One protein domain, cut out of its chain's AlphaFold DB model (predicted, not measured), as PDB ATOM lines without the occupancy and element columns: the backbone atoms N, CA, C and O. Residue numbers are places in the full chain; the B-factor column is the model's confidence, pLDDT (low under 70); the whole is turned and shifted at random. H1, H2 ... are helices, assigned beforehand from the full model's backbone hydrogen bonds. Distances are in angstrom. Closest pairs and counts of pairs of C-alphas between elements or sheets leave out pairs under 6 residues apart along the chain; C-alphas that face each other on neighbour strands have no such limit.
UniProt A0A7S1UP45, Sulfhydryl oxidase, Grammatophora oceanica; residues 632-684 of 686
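Overview. This is residues 632 to 684 of the 686 residues of the protein "Sulfhydryl oxidase" of Grammatophora oceanica (UniProt A0A7S1UP45). Two long helices of nearly equal length, H1 and H2, meet end to end at a corner and spread apart as a wide, open V. The opening between the two arms is empty, and the model is nearly flat. The printed part has 53 residues, with two named helices in the order H1, H2 and no named strand, and its class is all helix. It is extended, with a radius of gyration of the C-alphas of 19.5 A and spans of 62 by 27 by 6 A.

Arrangement. Look first at H1, residues 632 to 657, and then, past a tight link of 1 residue, Ser 658, at H2, residues 659 to 682. They touch only at the corner, and only just, with 3 pairs of C-alphas within 8 A; the closest C-alphas, those of Leu 655 and Ile 661, are 6.7 A apart. Their lines are about perpendicular, at 80 degrees. In H1 and H2 every O i to N i+4 pair is within hydrogen-bond range.

Along the chain. Find C-alpha 632 at (92.741, 191.007, 165.127); from there H1 runs 36.1 A to C-alpha 657 at (74.449, 209.407, 140.079). H2 runs 35.0 A, from C-alpha 659 to C-alpha 682 at (88.054, 245.683, 140.785).

Size, cuts and confidence. The two C-alphas farthest apart, those of Ala 632 and Arg 684, are 62.4 A apart. The printed part has no cut. Mean pLDDT of the printed part is 83.9; residues 632 and 661 are under 70.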
ATOM      1  N   ALA A 632      94.055 190.413 164.942       69.12
ATOM      2  CA  ALA A 632      92.741 191.007 165.127       69.12
ATOM      3  C   ALA A 632      92.749 192.547 165.102       69.12
ATOM      4  O   ALA A 632      91.913 193.109 164.407       69.12
ATOM      5  N   TYR A 633      93.662 193.257 165.783       72.81
ATOM      6  CA  TYR A 633      93.659 194.729 165.747       72.81
ATOM      7  C   TYR A 633      94.069 195.270 164.373       72.81
ATOM      8  O   TYR A 633      93.405 196.158 163.841       72.81
ATOM      9  N   TYR A 634      95.106 194.699 163.748       74.94
ATOM     10  CA  TYR A 634      95.492 195.104 162.391       74.94
ATOM     11  C   TYR A 634      94.433 194.696 161.350       74.94
ATOM     12  O   TYR A 634      94.222 195.407 160.369       74.94
ATOM     13  N   GLY A 635      93.714 193.594 161.594       81.62
ATOM     14  CA  GLY A 635      92.516 193.194 160.858       81.62
ATOM     15  C   GLY A 635      91.376 194.202 161.007       81.62
ATOM     16  O   GLY A 635      90.892 194.705 160.003       81.62
ATOM     17  N   ILE A 636      90.993 194.569 162.233       82.19
ATOM     18  CA  ILE A 636      89.944 195.560 162.523       82.19
ATOM     19  C   ILE A 636      90.302 196.924 161.927       82.19
ATOM     20  O   ILE A 636      89.452 197.542 161.297       82.19
ATOM     21  N   LEU A 637      91.553 197.380 162.047       84.31
ATOM     22  CA  LEU A 637      91.991 198.646 161.457       84.31
ATOM     23  C   LEU A 637      91.959 198.597 159.921       84.31
ATOM     24  O   LEU A 637      91.473 199.539 159.297       84.31
ATOM     25  N   LYS A 638      92.393 197.491 159.299       85.12
ATOM     26  CA  LYS A 638      92.218 197.267 157.852       85.12
ATOM     27  C   LYS A 638      90.745 197.246 157.451       85.12
ATOM     28  O   LYS A 638      90.408 197.863 156.449       85.12
ATOM     29  N   MET A 639      89.876 196.593 158.222       91.19
ATOM     30  CA  MET A 639      88.434 196.554 157.969       91.19
ATOM     31  C   MET A 639      87.807 197.942 158.113       91.19
ATOM     32  O   MET A 639      87.033 198.329 157.251       91.19
ATOM     33  N   MET A 640      88.174 198.739 159.122       89.25
ATOM     34  CA  MET A 640      87.708 200.126 159.256       89.25
ATOM     35  C   MET A 640      88.199 201.015 158.107       89.25
ATOM     36  O   MET A 640      87.414 201.789 157.570       89.25
ATOM     37  N   LEU A 641      89.461 200.886 157.685       90.56
ATOM     38  CA  LEU A 641      89.996 201.609 156.525       90.56
ATOM     39  C   LEU A 641      89.330 201.162 155.212       90.56
ATOM     40  O   LEU A 641      89.050 201.998 154.357       90.56
ATOM     41  N   PHE A 642      89.025 199.870 155.072       94.25
ATOM     42  CA  PHE A 642      88.279 199.317 153.943       94.25
ATOM     43  C   PHE A 642      86.829 199.816 153.935       94.25
ATOM     44  O   PHE A 642      86.387 200.348 152.925       94.25
ATOM     45  N   PHE A 643      86.115 199.764 155.064       94.31
ATOM     46  CA  PHE A 643      84.772 200.332 155.197       94.31
ATOM     47  C   PHE A 643      84.759 201.844 154.949       94.31
ATOM     48  O   PHE A 643      83.857 202.326 154.274       94.31
ATOM     49  N   ALA A 644      85.763 202.595 155.411       93.50
ATOM     50  CA  ALA A 644      85.898 204.019 155.112       93.50
ATOM     51  C   ALA A 644      86.124 204.271 153.610       93.50
ATOM     52  O   ALA A 644      85.470 205.138 153.031       93.50
ATOM     53  N   ALA A 645      86.981 203.484 152.950       94.25
ATOM     54  CA  ALA A 645      87.180 203.554 151.503       94.25
ATOM     55  C   ALA A 645      85.903 203.180 150.729       94.25
ATOM     56  O   ALA A 645      85.507 203.899 149.813       94.25
ATOM     57  N   CYS A 646      85.202 202.116 151.129       94.75
ATOM     58  CA  CYS A 646      83.910 201.723 150.569       94.75
ATOM     59  C   CYS A 646      82.842 202.800 150.781       94.75
ATOM     60  O   CYS A 646      82.108 203.098 149.846       94.75
ATOM     61  N   LEU A 647      82.773 203.437 151.954       94.69
ATOM     62  CA  LEU A 647      81.871 204.563 152.213       94.69
ATOM     63  C   LEU A 647      82.195 205.752 151.306       94.69
ATOM     64  O   LEU A 647      81.282 206.298 150.694       94.69
ATOM     65  N   VAL A 648      83.473 206.112 151.138       92.94
ATOM     66  CA  VAL A 648      83.890 207.167 150.196       92.94
ATOM     67  C   VAL A 648      83.510 206.807 148.756       92.94
ATOM     68  O   VAL A 648      82.941 207.648 148.067       92.94
ATOM     69  N   ILE A 649      83.731 205.568 148.310       94.06
ATOM     70  CA  ILE A 649      83.362 205.102 146.962       94.06
ATOM     71  C   ILE A 649      81.835 205.087 146.772       94.06
ATOM     72  O   ILE A 649      81.341 205.513 145.729       94.06
ATOM     73  N   CYS A 650      81.064 204.646 147.767       91.12
ATOM     74  CA  CYS A 650      79.601 204.639 147.723       91.12
ATOM     75  C   CYS A 650      79.018 206.059 147.740       91.12
ATOM     76  O   CYS A 650      78.090 206.344 146.984       91.12
ATOM     77  N   LEU A 651      79.589 206.972 148.533       88.56
ATOM     78  CA  LEU A 651      79.237 208.392 148.520       88.56
ATOM     79  C   LEU A 651      79.595 209.030 147.175       88.56
ATOM     80  O   LEU A 651      78.743 209.682 146.581       88.56
ATOM     81  N   GLN A 652      80.792 208.783 146.633       86.06
ATOM     82  CA  GLN A 652      81.183 209.240 145.295       86.06
ATOM     83  C   GLN A 652      80.232 208.714 144.213       86.06
ATOM     84  O   GLN A 652      79.752 209.504 143.403       86.06
ATOM     85  N   LYS A 653      79.879 207.420 144.224       86.75
ATOM     86  CA  LYS A 653      78.891 206.848 143.296       86.75
ATOM     87  C   LYS A 653      77.523 207.524 143.446       86.75
ATOM     88  O   LYS A 653      76.988 207.995 142.446       86.75
ATOM     89  N   ARG A 654      76.995 207.665 144.668       85.38
ATOM     90  CA  ARG A 654      75.697 208.316 144.942       85.38
ATOM     91  C   ARG A 654      75.674 209.788 144.507       85.38
ATOM     92  O   ARG A 654      74.718 210.211 143.865       85.38
ATOM     93  N   LEU A 655      76.742 210.540 144.779       79.38
ATOM     94  CA  LEU A 655      76.921 211.920 144.311       79.38
ATOM     95  C   LEU A 655      77.033 211.991 142.780       79.38
ATOM     96  O   LEU A 655      76.424 212.857 142.162       79.38
ATOM     97  N   SER A 656      77.756 211.059 142.149       77.19
ATOM     98  CA  SER A 656      77.917 211.015 140.689       77.19
ATOM     99  C   SER A 656      76.633 210.619 139.948       77.19
ATOM    100  O   SER A 656      76.453 211.038 138.804       77.19
ATOM    101  N   SER A 657      75.756 209.844 140.593       76.75
ATOM    102  CA  SER A 657      74.449 209.407 140.079       76.75
ATOM    103  C   SER A 657      73.367 210.487 140.236       76.75
ATOM    104  O   SER A 657      72.396 210.521 139.485       76.75
ATOM    105  N   SER A 658      73.548 211.436 141.163       73.06
ATOM    106  CA  SER A 658      72.669 212.602 141.276       73.06
ATOM    107  C   SER A 658      72.980 213.633 140.183       73.06
ATOM    108  O   SER A 658      73.891 214.457 140.306       73.06
ATOM    109  N   SER A 659      72.185 213.614 139.111       72.25
ATOM    110  CA  SER A 659      72.207 214.626 138.043       72.25
ATOM    111  C   SER A 659      72.064 216.053 138.591       72.25
ATOM    112  O   SER A 659      72.820 216.944 138.200       72.25
ATOM    113  N   GLY A 660      71.169 216.247 139.567       72.69
ATOM    114  CA  GLY A 660      70.949 217.526 140.246       72.69
ATOM    115  C   GLY A 660      72.200 218.073 140.941       72.69
ATOM    116  O   GLY A 660      72.512 219.250 140.774       72.69
ATOM    117  N   ILE A 661      72.973 217.231 141.644       68.69
ATOM    118  CA  ILE A 661      74.219 217.663 142.308       68.69
ATOM    119  C   ILE A 661      75.291 218.054 141.281       68.69
ATOM    120  O   ILE A 661      76.010 219.033 141.493       68.69
ATOM    121  N   ARG A 662      75.375 217.363 140.132       71.25
ATOM    122  CA  ARG A 662      76.263 217.802 139.039       71.25
ATOM    123  C   ARG A 662      75.883 219.201 138.549       71.25
ATOM    124  O   ARG A 662      76.769 220.041 138.401       71.25
ATOM    125  N   GLN A 663      74.590 219.478 138.359       77.12
ATOM    126  CA  GLN A 663      74.109 220.807 137.962       77.12
ATOM    127  C   GLN A 663      74.398 221.877 139.027       77.12
ATOM    128  O   GLN A 663      74.913 222.938 138.677       77.12
ATOM    129  N   THR A 664      74.170 221.609 140.321       77.38
ATOM    130  CA  THR A 664      74.484 222.586 141.387       77.38
ATOM    131  C   THR A 664      75.981 222.872 141.483       77.38
ATOM    132  O   THR A 664      76.372 224.015 141.700       77.38
ATOM    133  N   LEU A 665      76.839 221.866 141.283       78.62
ATOM    134  CA  LEU A 665      78.293 222.029 141.353       78.62
ATOM    135  C   LEU A 665      78.850 222.755 140.111       78.62
ATOM    136  O   LEU A 665      79.777 223.558 140.234       78.62
ATOM    137  N   ILE A 666      78.247 222.560 138.932       81.06
ATOM    138  CA  ILE A 666      78.513 223.374 137.731       81.06
ATOM    139  C   ILE A 666      78.075 224.830 137.960       81.06
ATOM    140  O   ILE A 666      78.867 225.745 137.730       81.06
ATOM    141  N   ALA A 667      76.868 225.059 138.489       83.06
ATOM    142  CA  ALA A 667      76.373 226.398 138.811       83.06
ATOM    143  C   ALA A 667      77.264 227.109 139.849       83.06
ATOM    144  O   ALA A 667      77.642 228.261 139.650       83.06
ATOM    145  N   ALA A 668      77.686 226.411 140.908       84.75
ATOM    146  CA  ALA A 668      78.603 226.943 141.916       84.75
ATOM    147  C   ALA A 668      79.975 227.321 141.325       84.75
ATOM    148  O   ALA A 668      80.526 228.364 141.676       84.75
ATOM    149  N   LYS A 669      80.511 226.528 140.382       89.62
ATOM    150  CA  LYS A 669      81.731 226.887 139.636       89.62
ATOM    151  C   LYS A 669      81.532 228.132 138.765       89.62
ATOM    152  O   LYS A 669      82.398 229.001 138.768       89.62
ATOM    153  N   ALA A 670      80.395 228.260 138.078       88.44
ATOM    154  CA  ALA A 670      80.082 229.438 137.265       88.44
ATOM    155  C   ALA A 670      79.898 230.715 138.112       88.44
ATOM    156  O   ALA A 670      80.365 231.788 137.728       88.44
ATOM    157  N   VAL A 671      79.274 230.606 139.292       90.62
ATOM    158  CA  VAL A 671      79.180 231.704 140.270       90.62
ATOM    159  C   VAL A 671      80.562 232.082 140.804       90.62
ATOM    160  O   VAL A 671      80.873 233.270 140.877       90.62
ATOM    161  N   ARG A 672      81.414 231.097 141.121       91.31
ATOM    162  CA  ARG A 672      82.792 231.339 141.572       91.31
ATOM    163  C   ARG A 672      83.620 232.078 140.518       91.31
ATOM    164  O   ARG A 672      84.228 233.083 140.865       91.31
ATOM    165  N   ALA A 673      83.585 231.642 139.257       90.12
ATOM    166  CA  ALA A 673      84.284 232.319 138.162       90.12
ATOM    167  C   ALA A 673      83.835 233.788 138.030       90.12
ATOM    168  O   ALA A 673      84.664 234.692 138.070       90.12
ATOM    169  N   LYS A 674      82.516 234.050 138.037       90.38
ATOM    170  CA  LYS A 674      81.969 235.422 138.044       90.38
ATOM    171  C   LYS A 674      82.362 236.248 139.279       90.38
ATOM    172  O   LYS A 674      82.350 237.478 139.205       90.38
ATOM    173  N   LEU A 675      82.675 235.618 140.414       90.06
ATOM    174  CA  LEU A 675      83.217 236.301 141.592       90.06
ATOM    175  C   LEU A 675      84.696 236.649 141.401       90.06
ATOM    176  O   LEU A 675      85.094 237.779 141.677       90.06
ATOM    177  N   GLU A 676      85.494 235.698 140.916       91.06
ATOM    178  CA  GLU A 676      86.926 235.868 140.660       91.06
ATOM    179  C   GLU A 676      87.159 236.946 139.584       91.06
ATOM    180  O   GLU A 676      87.930 237.875 139.829       91.06
ATOM    181  N   ASP A 677      86.379 236.955 138.496       87.38
ATOM    182  CA  ASP A 677      86.369 238.029 137.488       87.38
ATOM    183  C   ASP A 677      86.005 239.399 138.082       87.38
ATOM    184  O   ASP A 677      86.649 240.405 137.781       87.38
ATOM    185  N   LYS A 678      84.998 239.476 138.968       85.94
ATOM    186  CA  LYS A 678      84.630 240.736 139.643       85.94
ATOM    187  C   LYS A 678      85.725 241.235 140.591       85.94
ATOM    188  O   LYS A 678      85.895 242.447 140.732       85.94
ATOM    189  N   ILE A 679      86.467 240.334 141.233       85.25
ATOM    190  CA  ILE A 679      87.591 240.673 142.118       85.25
ATOM    191  C   ILE A 679      88.792 241.159 141.293       85.25
ATOM    192  O   ILE A 679      89.364 242.204 141.612       85.25
ATOM    193  N   VAL A 680      89.138 240.465 140.203       84.50
ATOM    194  CA  VAL A 680      90.208 240.872 139.273       84.50
ATOM    195  C   VAL A 680      89.858 242.185 138.565       84.50
ATOM    196  O   VAL A 680      90.705 243.068 138.465       84.50
ATOM    197  N   GLY A 681      88.602 242.366 138.148       79.88
ATOM    198  CA  GLY A 681      88.113 243.602 137.536       79.88
ATOM    199  C   GLY A 681      88.151 244.806 138.480       79.88
ATOM    200  O   GLY A 681      88.521 245.898 138.052       79.88
ATOM    201  N   LYS A 682      87.848 244.625 139.777       73.44
ATOM    202  CA  LYS A 682      88.054 245.683 140.785       73.44
ATOM    203  C   LYS A 682      89.538 246.030 140.958       73.44
ATOM    204  O   LYS A 682      89.859 247.210 140.977       73.44
ATOM    205  N   LYS A 683      90.433 245.033 140.973       70.12
ATOM    206  CA  LYS A 683      91.907 245.204 140.999       70.12
ATOM    207  C   LYS A 683      92.533 245.756 139.698       70.12
ATOM    208  O   LYS A 683      93.750 245.723 139.547       70.12
ATOM    209  N   ARG A 684      91.717 246.188 138.731       73.00
ATOM    210  CA  ARG A 684      92.136 246.926 137.523       73.00
ATOM    211  C   ARG A 684      91.485 248.315 137.417       73.00
ATOM    212  O   ARG A 684      91.643 248.979 136.397       73.00
TER     213      ARG A 684